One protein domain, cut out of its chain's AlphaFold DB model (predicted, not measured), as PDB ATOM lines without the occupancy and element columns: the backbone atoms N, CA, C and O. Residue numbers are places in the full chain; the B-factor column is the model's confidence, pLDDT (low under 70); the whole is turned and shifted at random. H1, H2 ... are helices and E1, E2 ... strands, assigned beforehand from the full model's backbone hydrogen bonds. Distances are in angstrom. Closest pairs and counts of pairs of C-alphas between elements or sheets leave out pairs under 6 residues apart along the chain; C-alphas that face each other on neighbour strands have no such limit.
ATOM      1  N   ASP A  55     -44.715 -19.160 -28.367       94.38
ATOM      2  CA  ASP A  55     -45.531 -19.347 -27.160       94.38
ATOM      3  C   ASP A  55     -45.081 -18.479 -25.977       94.38
ATOM      4  O   ASP A  55     -45.772 -18.419 -24.962       94.38
ATOM      5  N   VAL A  56     -43.924 -17.823 -26.097       95.25
ATOM      6  CA  VAL A  56     -43.386 -16.894 -25.094       95.25
ATOM      7  C   VAL A  56     -43.716 -15.447 -25.456       95.25
ATOM      8  O   VAL A  56     -43.988 -14.663 -24.554       95.25
ATOM      9  N   ALA A  57     -43.698 -15.103 -26.745       92.94
ATOM     10  CA  ALA A  57     -44.042 -13.776 -27.247       92.94
ATOM     11  C   ALA A  57     -45.106 -13.876 -28.344       92.94
ATOM     12  O   ALA A  57     -45.000 -14.705 -29.244       92.94
ATOM     13  N   SER A  58     -46.097 -12.995 -28.299       91.50
ATOM     14  CA  SER A  58     -47.191 -12.905 -29.270       91.50
ATOM     15  C   SER A  58     -46.877 -11.945 -30.422       91.50
ATOM     16  O   SER A  58     -47.555 -11.995 -31.446       91.50
ATOM     17  N   SER A  59     -45.859 -11.087 -30.279       89.81
ATOM     18  CA  SER A  59     -45.399 -10.169 -31.328       89.81
ATOM     19  C   SER A  59     -43.868 -10.009 -31.344       89.81
ATOM     20  O   SER A  59     -43.203 -10.306 -30.345       89.81
ATOM     21  N   PRO A  60     -43.290  -9.515 -32.457       86.44
ATOM     22  CA  PRO A  60     -41.874  -9.148 -32.537       86.44
ATOM     23  C   PRO A  60     -41.423  -8.174 -31.444       86.44
ATOM     24  O   PRO A  60     -40.365  -8.357 -30.848       86.44
ATOM     25  N   GLU A  61     -42.237  -7.162 -31.151       85.62
ATOM     26  CA  GLU A  61     -41.947  -6.128 -30.155       85.62
ATOM     27  C   GLU A  61     -41.929  -6.729 -28.746       85.62
ATOM     28  O   GLU A  61     -41.013  -6.469 -27.965       85.62
ATOM     29  N   GLU A  62     -42.892  -7.606 -28.445       88.62
ATOM     30  CA  GLU A  62     -42.933  -8.339 -27.180       88.62
ATOM     31  C   GLU A  62     -41.712  -9.263 -27.031       88.62
ATOM     32  O   GLU A  62     -41.130  -9.364 -25.950       88.62
ATOM     33  N   ALA A  63     -41.250  -9.888 -28.120       89.94
ATOM     34  CA  ALA A  63     -40.035 -10.701 -28.105       89.94
ATOM     35  C   ALA A  63     -38.784  -9.869 -27.767       89.94
ATOM     36  O   ALA A  63     -37.920 -10.326 -27.007       89.94
ATOM     37  N   VAL A  64     -38.685  -8.640 -28.284       84.94
ATOM     38  CA  VAL A  64     -37.602  -7.707 -27.938       84.94
ATOM     39  C   VAL A  64     -37.671  -7.288 -26.470       84.94
ATOM     40  O   VAL A  64     -36.647  -7.298 -25.781       84.94
ATOM     41  N   GLU A  65     -38.858  -6.971 -25.956       87.69
ATOM     42  CA  GLU A  65     -39.036  -6.587 -24.553       87.69
ATOM     43  C   GLU A  65     -38.663  -7.733 -23.599       87.69
ATOM     44  O   GLU A  65     -37.863  -7.546 -22.675       87.69
ATOM     45  N   ILE A  66     -39.175  -8.941 -23.856       91.62
ATOM     46  CA  ILE A  66     -38.911 -10.133 -23.038       91.62
ATOM     47  C   ILE A  66     -37.419 -10.473 -23.035       91.62
ATOM     48  O   ILE A  66     -36.836 -10.732 -21.978       91.62
ATOM     49  N   SER A  67     -36.786 -10.466 -24.208       90.75
ATOM     50  CA  SER A  67     -35.361 -10.781 -24.333       90.75
ATOM     51  C   SER A  67     -34.478  -9.719 -23.669       90.75
ATOM     52  O   SER A  67     -33.531 -10.073 -22.959       90.75
ATOM     53  N   SER A  68     -34.837  -8.439 -23.786       88.06
ATOM     54  CA  SER A  68     -34.157  -7.332 -23.105       88.06
ATOM     55  C   SER A  68     -34.245  -7.447 -21.587       88.06
ATOM     56  O   SER A  68     -33.235  -7.321 -20.890       88.06
ATOM     57  N   LYS A  69     -35.444  -7.731 -21.066       90.88
ATOM     58  CA  LYS A  69     -35.682  -7.915 -19.632       90.88
ATOM     59  C   LYS A  69     -34.890  -9.098 -19.082       90.88
ATOM     60  O   LYS A  69     -34.178  -8.936 -18.093       90.88
ATOM     61  N   ALA A  70     -34.944 -10.250 -19.754       93.25
ATOM     62  CA  ALA A  70     -34.192 -11.438 -19.355       93.25
ATOM     63  C   ALA A  70     -32.679 -11.165 -19.303       93.25
ATOM     64  O   ALA A  70     -31.997 -11.577 -18.364       93.25
ATOM     65  N   TYR A  71     -32.157 -10.427 -20.284       90.19
ATOM     66  CA  TYR A  71     -30.757 -10.024 -20.312       90.19
ATOM     67  C   TYR A  71     -30.392  -9.076 -19.152       90.19
ATOM     68  O   TYR A  71     -29.390  -9.310 -18.472       90.19
ATOM     69  N   ILE A  72     -31.196  -8.039 -18.887       89.56
ATOM     70  CA  ILE A  72     -30.951  -7.086 -17.791       89.56
ATOM     71  C   ILE A  72     -30.980  -7.804 -16.439       89.56
ATOM     72  O   ILE A  72     -30.081  -7.607 -15.620       89.56
ATOM     73  N   GLU A  73     -31.969  -8.669 -16.213       92.25
ATOM     74  CA  GLU A  73     -32.096  -9.449 -14.980       92.25
ATOM     75  C   GLU A  73     -30.904 -10.393 -14.783       92.25
ATOM     76  O   GLU A  73     -30.301 -10.415 -13.705       92.25
ATOM     77  N   ALA A  74     -30.503 -11.126 -15.828       92.25
ATOM     78  CA  ALA A  74     -29.338 -12.004 -15.778       92.25
ATOM     79  C   ALA A  74     -28.043 -11.220 -15.514       92.25
ATOM     80  O   ALA A  74     -27.229 -11.641 -14.690       92.25
ATOM     81  N   SER A  75     -27.872 -10.060 -16.154       88.12
ATOM     82  CA  SER A  75     -26.727  -9.174 -15.937       88.12
ATOM     83  C   SER A  75     -26.700  -8.643 -14.503       88.12
ATOM     84  O   SER A  75     -25.654  -8.667 -13.856       88.12
ATOM     85  N   ALA A  76     -27.841  -8.191 -13.981       89.25
ATOM     86  CA  ALA A  76     -27.950  -7.688 -12.617       89.25
ATOM     87  C   ALA A  76     -27.600  -8.780 -11.594       89.25
ATOM     88  O   ALA A  76     -26.798  -8.547 -10.696       89.25
ATOM     89  N   ASN A  77     -28.113  -9.999 -11.774       90.19
ATOM     90  CA  ASN A  77     -27.835 -11.123 -10.876       90.19
ATOM     91  C   ASN A  77     -26.392 -11.654 -10.993       90.19
ATOM     92  O   ASN A  77     -25.833 -12.189 -10.030       90.19
ATOM     93  N   ALA A  78     -25.776 -11.542 -12.172       86.94
ATOM     94  CA  ALA A  78     -24.401 -11.975 -12.384       86.94
ATOM     95  C   ALA A  78     -23.396 -10.984 -11.776       86.94
ATOM     96  O   ALA A  78     -22.510 -11.418 -11.033       86.94
ATOM     97  N   HIS A  79     -23.566  -9.687 -12.062       85.06
ATOM     98  CA  HIS A  79     -22.570  -8.642 -11.810       85.06
ATOM     99  C   HIS A  79     -22.757  -7.858 -10.509       85.06
ATOM    100  O   HIS A  79     -21.763  -7.340  -9.995       85.06
ATOM    101  N   ALA A  80     -23.977  -7.749  -9.975       87.69
ATOM    102  CA  ALA A  80     -24.204  -6.961  -8.769       87.69
ATOM    103  C   ALA A  80     -23.513  -7.582  -7.552       87.69
ATOM    104  O   ALA A  80     -23.605  -8.785  -7.295       87.69
ATOM    105  N   ARG A  81     -22.843  -6.738  -6.769       87.94
ATOM    106  CA  ARG A  81     -22.196  -7.126  -5.509       87.94
ATOM    107  C   ARG A  81     -23.129  -6.986  -4.312       87.94
ATOM    108  O   ARG A  81     -22.887  -7.597  -3.276       87.94
ATOM    109  N   ASN A  82     -24.158  -6.154  -4.437       90.69
ATOM    110  CA  ASN A  82     -25.158  -5.883  -3.413       90.69
ATOM    111  C   ASN A  82     -26.498  -5.483  -4.058       90.69
ATOM    112  O   ASN A  82     -26.595  -5.321  -5.275       90.69
ATOM    113  N   GLU A  83     -27.534  -5.327  -3.232       90.19
ATOM    114  CA  GLU A  83     -28.884  -5.027  -3.718       90.19
ATOM    115  C   GLU A  83     -28.995  -3.635  -4.358       90.19
ATOM    116  O   GLU A  83     -29.713  -3.468  -5.337       90.19
ATOM    117  N   GLU A  84     -28.250  -2.641  -3.873       89.81
ATOM    118  CA  GLU A  84     -28.268  -1.288  -4.443       89.81
ATOM    119  C   GLU A  84     -27.725  -1.272  -5.884       89.81
ATOM    120  O   GLU A  84     -28.348  -0.721  -6.795       89.81
ATOM    121  N   GLU A  85     -26.597  -1.946  -6.123       86.75
ATOM    122  CA  GLU A  85     -26.012  -2.107  -7.455       86.75
ATOM    123  C   GLU A  85     -26.924  -2.929  -8.369       86.75
ATOM    124  O   GLU A  85     -27.077  -2.605  -9.548       86.75
ATOM    125  N   ARG A  86     -27.589  -3.950  -7.819       89.62
ATOM    126  CA  ARG A  86     -28.577  -4.744  -8.551       89.62
ATOM    127  C   ARG A  86     -29.727  -3.872  -9.043       89.62
ATOM    128  O   ARG A  86     -30.034  -3.911 -10.230       89.62
ATOM    129  N   GLN A  87     -30.318  -3.049  -8.178       88.75
ATOM    130  CA  GLN A  87     -31.402  -2.134  -8.559       88.75
ATOM    131  C   GLN A  87     -30.949  -1.107  -9.601       88.75
ATOM    132  O   GLN A  87     -31.674  -0.830 -10.556       88.75
ATOM    133  N   LYS A  88     -29.714  -0.604  -9.487       85.88
ATOM    134  CA  LYS A  88     -29.126   0.272 -10.507       85.88
ATOM    135  C   LYS A  88     -29.015  -0.425 -11.866       85.88
ATOM    136  O   LYS A  88     -29.347   0.177 -12.881       85.88
ATOM    137  N   LEU A  89     -28.563  -1.681 -11.892       82.56
ATOM    138  CA  LEU A  89     -28.459  -2.463 -13.126       82.56
ATOM    139  C   LEU A  89     -29.833  -2.792 -13.722       82.56
ATOM    140  O   LEU A  89     -29.978  -2.721 -14.937       82.56
ATOM    141  N   LEU A  90     -30.838  -3.083 -12.889       86.50
ATOM    142  CA  LEU A  90     -32.221  -3.308 -13.330       86.50
ATOM    143  C   LEU A  90     -32.864  -2.057 -13.942       86.50
ATOM    144  O   LEU A  90     -33.701  -2.172 -14.831       86.50
ATOM    145  N   GLY A  91     -32.464  -0.864 -13.491       77.25
ATOM    146  CA  GLY A  91     -32.903   0.407 -14.068       77.25
ATOM    147  C   GLY A  91     -32.265   0.744 -15.420       77.25
ATOM    148  O   GLY A  91     -32.670   1.720 -16.058       77.25
ATOM    149  N   ASN A  92     -31.271  -0.027 -15.875       78.44
ATOM    150  CA  ASN A  92     -30.662   0.187 -17.182       78.44
ATOM    151  C   ASN A  92     -31.601  -0.272 -18.298       78.44
ATOM    152  O   ASN A  92     -32.250  -1.306 -18.205       78.44
ATOM    153  N   LYS A  93     -31.597   0.463 -19.409       68.06
ATOM    154  CA  LYS A  93     -32.182  -0.012 -20.663       68.06
ATOM    155  C   LYS A  93     -31.117  -0.742 -21.465       68.06
ATOM    156  O   LYS A  93     -29.968  -0.288 -21.510       68.06
ATOM    157  N   VAL A  94     -31.500  -1.844 -22.110       66.88
ATOM    158  CA  VAL A  94     -30.647  -2.464 -23.125       66.88
ATOM    159  C   VAL A  94     -30.354  -1.406 -24.173       66.88
ATOM    160  O   VAL A  94     -31.261  -0.789 -24.725       66.88
ATOM    161  N   ARG A  95     -29.068  -1.151 -24.393       54.06
ATOM    162  CA  ARG A  95     -28.639  -0.312 -25.499       54.06
ATOM    163  C   ARG A  95     -28.470  -1.226 -26.701       54.06
ATOM    164  O   ARG A  95     -27.614  -2.107 -26.656       54.06
ATOM    165  N   TYR A  96     -29.250  -0.943 -27.741       53.50
ATOM    166  CA  TYR A  96     -29.108  -1.483 -29.093       53.50
ATOM    167  C   TYR A  96     -29.557  -2.945 -29.241       53.50
ATOM    168  O   TYR A  96     -28.920  -3.870 -28.732       53.50
ATOM    169  N   ILE A  97     -30.656  -3.123 -29.975       55.81
ATOM    170  CA  ILE A  97     -31.167  -4.412 -30.444       55.81
ATOM    171  C   ILE A  97     -30.854  -4.502 -31.931       55.81
ATOM    172  O   ILE A  97     -31.270  -3.636 -32.696       55.81
ATOM    173  N   LEU A  98     -30.090  -5.517 -32.333       59.34
ATOM    174  CA  LEU A  98     -29.665  -5.670 -33.726       59.34
ATOM    175  C   LEU A  98     -30.360  -6.867 -34.370       59.34
ATOM    176  O   LEU A  98     -30.515  -7.914 -33.736       59.34
ATOM    177  N   GLY A  99     -30.716  -6.728 -35.650       50.06
ATOM    178  CA  GLY A  99     -31.212  -7.836 -36.473       50.06
ATOM    179  C   GLY A  99     -30.104  -8.712 -37.059       50.06
ATOM    180  O   GLY A  99     -30.370  -9.761 -37.643       50.06
ATOM    181  N   GLN A 100     -28.848  -8.294 -36.911       56.12
ATOM    182  CA  GLN A 100     -27.676  -8.977 -37.450       56.12
ATOM    183  C   GLN A 100     -26.581  -9.115 -36.389       56.12
ATOM    184  O   GLN A 100     -26.480  -8.261 -35.500       56.12
ATOM    185  N   PRO A 101     -25.732 -10.161 -36.477       53.47
ATOM    186  CA  PRO A 101     -24.547 -10.231 -35.638       53.47
ATOM    187  C   PRO A 101     -23.678  -9.003 -35.917       53.47
ATOM    188  O   PRO A 101     -23.678  -8.456 -37.026       53.47
ATOM    189  N   TYR A 102     -22.906  -8.571 -34.922       48.66
ATOM    190  CA  TYR A 102     -21.956  -7.481 -35.131       48.66
ATOM    191  C   TYR A 102     -21.080  -7.777 -36.368       48.66
ATOM    192  O   TYR A 102     -20.587  -8.881 -36.544       48.66
ATOM    193  N   GLY A 103     -20.951  -6.795 -37.261       48.44
ATOM    194  CA  GLY A 103     -20.176  -6.786 -38.511       48.44
ATOM    195  C   GLY A 103     -20.124  -8.011 -39.449       48.44
ATOM    196  O   GLY A 103     -19.026  -8.375 -39.881       48.44
ATOM    197  N   GLU A 104     -21.245  -8.568 -39.913       40.06
ATOM    198  CA  GLU A 104     -21.189  -9.284 -41.202       40.06
ATOM    199  C   GLU A 104     -20.827  -8.303 -42.336       40.06
ATOM    200  O   GLU A 104     -21.667  -7.565 -42.804       40.06
ATOM    201  N   GLY A 105     -19.556  -8.277 -42.757       39.94
ATOM    202  CA  GLY A 105     -19.079  -7.830 -44.077       39.94
ATOM    203  C   GLY A 105     -19.118  -6.327 -44.414       39.94
ATOM    204  O   GLY A 105     -20.161  -5.764 -44.669       39.94
ATOM    205  N   SER A 106     -17.965  -5.691 -44.650       37.84
ATOM    206  CA  SER A 106     -17.841  -4.351 -45.281       37.84
ATOM    207  C   SER A 106     -18.294  -3.135 -44.429       37.84
ATOM    208  O   SER A 106     -19.255  -3.225 -43.666       37.84
ATOM    209  N   PRO A 107     -17.653  -1.951 -44.585       42.12
ATOM    210  CA  PRO A 107     -18.116  -0.672 -44.023       42.12
ATOM    211  C   PRO A 107     -19.615  -0.395 -44.216       42.12
ATOM    212  O   PRO A 107     -20.220   0.290 -43.403       42.12
ATOM    213  N   VAL A 108     -20.228  -0.967 -45.258       40.56
ATOM    214  CA  VAL A 108     -21.663  -0.870 -45.567       40.56
ATOM    215  C   VAL A 108     -22.552  -1.481 -44.470       40.56
ATOM    216  O   VAL A 108     -23.595  -0.913 -44.159       40.56
ATOM    217  N   HIS A 109     -22.139  -2.571 -43.817       45.62
ATOM    218  CA  HIS A 109     -22.938  -3.197 -42.753       45.62
ATOM    219  C   HIS A 109     -22.783  -2.503 -41.397       45.62
ATOM    220  O   HIS A 109     -23.677  -2.602 -40.559       45.62
ATOM    221  N   ALA A 110     -21.724  -1.704 -41.207       46.09
ATOM    222  CA  ALA A 110     -21.662  -0.776 -40.081       46.09
ATOM    223  C   ALA A 110     -22.800   0.259 -40.162       46.09
ATOM    224  O   ALA A 110     -23.394   0.576 -39.141       46.09
ATOM    225  N   TYR A 111     -23.180   0.716 -41.365       43.53
ATOM    226  CA  TYR A 111     -24.323   1.620 -41.548       43.53
ATOM    227  C   TYR A 111     -25.674   0.947 -41.287       43.53
ATOM    228  O   TYR A 111     -26.528   1.556 -40.655       43.53
ATOM    229  N   VAL A 112     -25.874  -0.305 -41.709       47.88
ATOM    230  CA  VAL A 112     -27.109  -1.061 -41.409       47.88
ATOM    231  C   VAL A 112     -27.257  -1.288 -39.904       47.88
ATOM    232  O   VAL A 112     -28.325  -1.056 -39.352       47.88
ATOM    233  N   GLN A 113     -26.161  -1.617 -39.216       51.00
ATOM    234  CA  GLN A 113     -26.137  -1.732 -37.756       51.00
ATOM    235  C   GLN A 113     -26.398  -0.391 -37.067       51.00
ATOM    236  O   GLN A 113     -27.010  -0.382 -36.009       51.00
ATOM    237  N   LEU A 114     -25.988   0.731 -37.673       47.94
ATOM    238  CA  LEU A 114     -26.309   2.086 -37.211       47.94
ATOM    239  C   LEU A 114     -27.787   2.452 -37.416       47.94
ATOM    240  O   LEU A 114     -28.342   3.150 -36.573       47.94
ATOM    241  N   PHE A 115     -28.435   1.976 -38.483       46.06
ATOM    242  CA  PHE A 115     -29.877   2.154 -38.689       46.06
ATOM    243  C   PHE A 115     -30.705   1.265 -37.752       46.06
ATOM    244  O   PHE A 115     -31.631   1.773 -37.123       46.06
ATOM    245  N   ASP A 116     -30.329  -0.004 -37.569       50.75
ATOM    246  CA  ASP A 116     -30.935  -0.895 -36.565       50.75
ATOM    247  C   ASP A 116     -30.775  -0.327 -35.140       50.75
ATOM    248  O   ASP A 116     -31.687  -0.420 -34.322       50.75
ATOM    249  N   LEU A 117     -29.650   0.351 -34.866       49.00
ATOM    250  CA  LEU A 117     -29.372   1.071 -33.614       49.00
ATOM    251  C   LEU A 117     -30.358   2.211 -33.307       49.00
ATOM    252  O   LEU A 117     -30.474   2.610 -32.147       49.00
ATOM    253  N   VAL A 118     -30.968   2.792 -34.344       40.53
ATOM    254  CA  VAL A 118     -31.827   3.988 -34.274       40.53
ATOM    255  C   VAL A 118     -33.305   3.630 -34.454       40.53
ATOM    256  O   VAL A 118     -34.163   4.374 -33.983       40.53
ATOM    257  N   ALA A 119     -33.610   2.511 -35.116       51.47
ATOM    258  CA  ALA A 119     -34.969   2.129 -35.492       51.47
ATOM    259  C   ALA A 119     -35.627   1.073 -34.583       51.47
ATOM    260  O   ALA A 119     -36.815   0.840 -34.771       51.47
ATOM    261  N   ASP A 120     -34.892   0.478 -33.631       56.31
ATOM    262  CA  ASP A 120     -35.294  -0.703 -32.844       56.31
ATOM    263  C   ASP A 120     -35.742  -1.871 -33.747       56.31
ATOM    264  O   ASP A 120     -36.858  -1.923 -34.262       56.31
ATOM    265  N   HIS A 121     -34.854  -2.845 -33.967       63.72
ATOM    266  CA  HIS A 121     -35.161  -3.975 -34.841       63.72
ATOM    267  C   HIS A 121     -36.280  -4.867 -34.269       63.72
ATOM    268  O   HIS A 121     -36.070  -5.576 -33.284       63.72
ATOM    269  N   SER A 122     -37.431  -4.904 -34.946       70.19
ATOM    270  CA  SER A 122     -38.457  -5.934 -34.741       70.19
ATOM    271  C   SER A 122     -38.075  -7.210 -35.512       70.19
ATOM    272  O   SER A 122     -38.029  -7.184 -36.745       70.19
ATOM    273  N   PRO A 123     -37.807  -8.341 -34.831       77.62
ATOM    274  CA  PRO A 123     -37.412  -9.586 -35.485       77.62
ATOM    275  C   PRO A 123     -38.548 -10.202 -36.307       77.62
ATOM    276  O   PRO A 123     -39.722 -10.133 -35.946       77.62
ATOM    277  N   ASN A 124     -38.197 -10.920 -37.373       81.38
ATOM    278  CA  ASN A 124     -39.170 -11.735 -38.098       81.38
ATOM    279  C   ASN A 124     -39.504 -13.020 -37.329       81.38
ATOM    280  O   ASN A 124     -38.662 -13.581 -36.622       81.38
ATOM    281  N   GLN A 125     -40.723 -13.524 -37.534       90.06
ATOM    282  CA  GLN A 125     -41.085 -14.873 -37.117       90.06
ATOM    283  C   GLN A 125     -40.550 -15.884 -38.143       90.06
ATOM    284  O   GLN A 125     -40.921 -15.849 -39.317       90.06
ATOM    285  N   VAL A 126     -39.685 -16.792 -37.702       86.62
ATOM    286  CA  VAL A 126     -38.987 -17.775 -38.543       86.62
ATOM    287  C   VAL A 126     -39.084 -19.175 -37.939       86.62
ATOM    288  O   VAL A 126     -39.479 -19.346 -36.785       86.62
ATOM    289  N   ASP A 127     -38.716 -20.196 -38.713       90.00
ATOM    290  CA  ASP A 127     -38.543 -21.546 -38.172       90.00
ATOM    291  C   ASP A 127     -37.371 -21.580 -37.182       90.00
ATOM    292  O   ASP A 127     -36.332 -20.948 -37.400       90.00
ATOM    293  N   ALA A 128     -37.521 -22.332 -36.087       85.31
ATOM    294  CA  ALA A 128     -36.448 -22.467 -35.112       85.31
ATOM    295  C   ALA A 128     -35.192 -23.105 -35.734       85.31
ATOM    296  O   ALA A 128     -35.288 -24.136 -36.410       85.31
ATOM    297  N   PRO A 129     -33.994 -22.567 -35.443       82.31
ATOM    298  CA  PRO A 129     -32.747 -23.219 -35.810       82.31
ATOM    299  C   PRO A 129     -32.668 -24.660 -35.289       82.31
ATOM    300  O   PRO A 129     -33.027 -24.948 -34.145       82.31
ATOM    301  N   ALA A 130     -32.112 -25.567 -36.098       81.50
ATOM    302  CA  ALA A 130     -32.085 -27.001 -35.795       81.50
ATOM    303  C   ALA A 130     -31.437 -27.346 -34.435       81.50
ATOM    304  O   ALA A 130     -31.854 -28.296 -33.768       81.50
ATOM    305  N   PHE A 131     -30.451 -26.561 -33.984       81.38
ATOM    306  CA  PHE A 131     -29.777 -26.782 -32.699       81.38
ATOM    307  C   PHE A 131     -30.688 -26.567 -31.480       81.38
ATOM    308  O   PHE A 131     -30.407 -27.129 -30.422       81.38
ATOM    309  N   MET A 132     -31.790 -25.818 -31.616       82.31
ATOM    310  CA  MET A 132     -32.758 -25.597 -30.535       82.31
ATOM    311  C   MET A 132     -33.626 -26.829 -30.251       82.31
ATOM    312  O   MET A 132     -34.340 -26.853 -29.251       82.31
ATOM    313  N   LYS A 133     -33.582 -27.855 -31.118       84.06
ATOM    314  CA  LYS A 133     -34.341 -29.112 -30.977       84.06
ATOM    315  C   LYS A 133     -35.848 -28.895 -30.762       84.06
ATOM    316  O   LYS A 133     -36.502 -29.677 -30.076       84.06
ATOM    317  N   THR A 134     -36.406 -27.847 -31.365       83.31
ATOM    318  CA  THR A 134     -37.839 -27.534 -31.348       83.31
ATOM    319  C   THR A 134     -38.355 -27.376 -32.773       83.31
ATOM    320  O   THR A 134     -37.601 -27.020 -33.672       83.31
ATOM    321  N   LYS A 135     -39.640 -27.675 -32.982       87.25
ATOM    322  CA  LYS A 135     -40.340 -27.486 -34.267       87.25
ATOM    323  C   LYS A 135     -41.190 -26.213 -34.300       87.25
ATOM    324  O   LYS A 135     -41.906 -25.989 -35.267       87.25
ATOM    325  N   ARG A 136     -41.187 -25.449 -33.208       89.75
ATOM    326  CA  ARG A 136     -41.974 -24.221 -33.076       89.75
ATOM    327  C   ARG A 136     -41.330 -23.088 -33.856       89.75
ATOM    328  O   ARG A 136     -40.117 -23.117 -34.082       89.75
ATOM    329  N   LYS A 137     -42.124 -22.081 -34.203       93.38
ATOM    330  CA  LYS A 137     -41.566 -20.837 -34.721       93.38
ATOM    331  C   LYS A 137     -40.969 -19.999 -33.598       93.38
ATOM    332  O   LYS A 137     -41.324 -20.139 -32.424       93.38
ATOM    333  N   VAL A 138     -40.046 -19.127 -33.978       90.81
ATOM    334  CA  VAL A 138     -39.335 -18.219 -33.080       90.81
ATOM    335  C   VAL A 138     -39.263 -16.826 -33.691       90.81
ATOM    336  O   VAL A 138     -39.204 -16.673 -34.908       90.81
ATOM    337  N   TYR A 139     -39.214 -15.815 -32.839       87.69
ATOM    338  CA  TYR A 139     -38.822 -14.460 -33.185       87.69
ATOM    339  C   TYR A 139     -37.312 -14.334 -33.000       87.69
ATOM    340  O   TYR A 139     -36.800 -14.439 -31.881       87.69
ATOM    341  N   GLY A 140     -36.584 -14.152 -34.098       83.94
ATOM    342  CA  GLY A 140     -35.144 -13.933 -34.048       83.94
ATOM    343  C   GLY A 140     -34.429 -14.126 -35.387       83.94
ATOM    344  O   GLY A 140     -35.076 -14.394 -36.400       83.94
ATOM    345  N   PRO A 141     -33.089 -14.031 -35.395       83.38
ATOM    346  CA  PRO A 141     -32.236 -13.775 -34.230       83.38
ATOM    347  C   PRO A 141     -32.386 -12.346 -33.683       83.38
ATOM    348  O   PRO A 141     -32.511 -11.397 -34.448       83.38
ATOM    349  N   ILE A 142     -32.350 -12.201 -32.357       81.62
ATOM    350  CA  ILE A 142     -32.301 -10.905 -31.664       81.62
ATOM    351  C   ILE A 142     -30.930 -10.785 -31.010       81.62
ATOM    352  O   ILE A 142     -30.635 -11.534 -30.077       81.62
ATOM    353  N   PHE A 143     -30.088  -9.866 -31.474       77.88
ATOM    354  CA  PHE A 143     -28.775  -9.631 -30.874       77.88
ATOM    355  C   PHE A 143     -28.855  -8.510 -29.838       77.88
ATOM    356  O   PHE A 143     -29.364  -7.427 -30.123       77.88
ATOM    357  N   ILE A 144     -28.349  -8.775 -28.633       76.00
ATOM    358  CA  ILE A 144     -28.524  -7.907 -27.462       76.00
ATOM    359  C   ILE A 144     -27.167  -7.498 -26.912       76.00
ATOM    360  O   ILE A 144     -26.464  -8.325 -26.364       76.00
ATOM    361  N   GLY A 145     -26.809  -6.218 -26.981       64.06
ATOM    362  CA  GLY A 145     -25.616  -5.691 -26.313       64.06
ATOM    363  C   GLY A 145     -24.271  -6.258 -26.809       64.06
ATOM    364  O   GLY A 145     -23.912  -7.412 -26.578       64.06
ATOM    365  N   ALA A 146     -23.435  -5.409 -27.408       57.34
ATOM    366  CA  ALA A 146     -22.009  -5.712 -27.547       57.34
ATOM    367  C   ALA A 146     -21.286  -5.461 -26.226       57.34
ATOM    368  O   ALA A 146     -21.204  -4.322 -25.760       57.34
ATOM    369  N   TRP A 147     -20.666  -6.508 -25.691       60.94
ATOM    370  CA  TRP A 147     -19.613  -6.365 -24.693       60.94
ATOM    371  C   TRP A 147     -18.271  -6.646 -25.346       60.94
ATOM    372  O   TRP A 147     -18.154  -7.501 -26.227       60.94
TER     373      TRP A 147
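What this domain is: This is residues 55 to 147 of the 197 residues of an uncharacterized protein of Pseudomonadales bacterium RIFCSPLOWO2_12_59_9 (UniProt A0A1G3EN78). A long helix, H1, and a long strand, E2, run through the middle of a loose, three-cornered shape, with E2 packed beside residues 60 to 71 of H1. At one corner the short helix H2 folds back on the far end of H1 as a helical hairpin; at another, E1 and E2 make a small strand hairpin; the third corner is helix H3, away from H1, H2 and E2. The printed part has 93 residues, with three named helices and two named strands in the order H1 H2 H3 E1 E2; the sheet, E1 - E2, is antiparallel, and the class is mixed, helices and strands. The whole is only just loose, close to compact, with a radius of gyration of the C-alphas of 15.0 A and spans of 39 by 36 by 22 A.

Where its parts are: After residues 55 to 59, H1 takes residues 60 to 79, 28.3 A long, and its C-alpha 60 is at (-41.874, -9.148, -32.537). H2 follows with residues 83 to 90, 10.3 A. H3 holds residues 106 to 119, 20.8 A, with C-alpha 106 at (-17.841, -4.351, -45.281). E1, residues 125 to 127, is 7.2 A long. E2, residues 137 to 147, is 28.1 A long and ends at C-alpha 147, at (-19.613, -6.365, -24.693).

How they stand to each other: H1 and E2 have 6 pairs of C-alphas within 8 A, the closest being those of Pro 60 and Tyr 139, 6.2 A apart. H1 touches H2 with its residues 72 to 79 alone; the closest C-alphas, of Ala 76 and Arg 86, are 5.1 A apart. These two helices form a hairpin, at a shallow tilt of 27 degrees, opposite ways. E1 and E2 are a hairpin of antiparallel neighbours: N 126 and O 138 are 2.8 A apart and N 138 and O 126 are 2.9 A apart, both within hydrogen-bond range. Outside the named strands, residues 97 to 98 pair antiparallel with residues 143 to 144 of E2. H3 touches no helix and is apart from E2. In H1 and H2 every O i to N i+4 pair is within hydrogen-bond range; in H3, 8 of 10 are.

The domain as a whole: The two C-alphas farthest apart, those of Glu 83 and Ser 106, are 43.0 A apart. The printed part has no cut. The link from H2 to H3, residues 91 to 105, is long; those from H1 to H2 and from H3 to E1 are tight, and the one from E1 to E2 is short but not tight. The mean pLDDT of the printed part is 74.5; residues 93 to 121 and 145 to 147 are under 70, and H3 has a mean of 46.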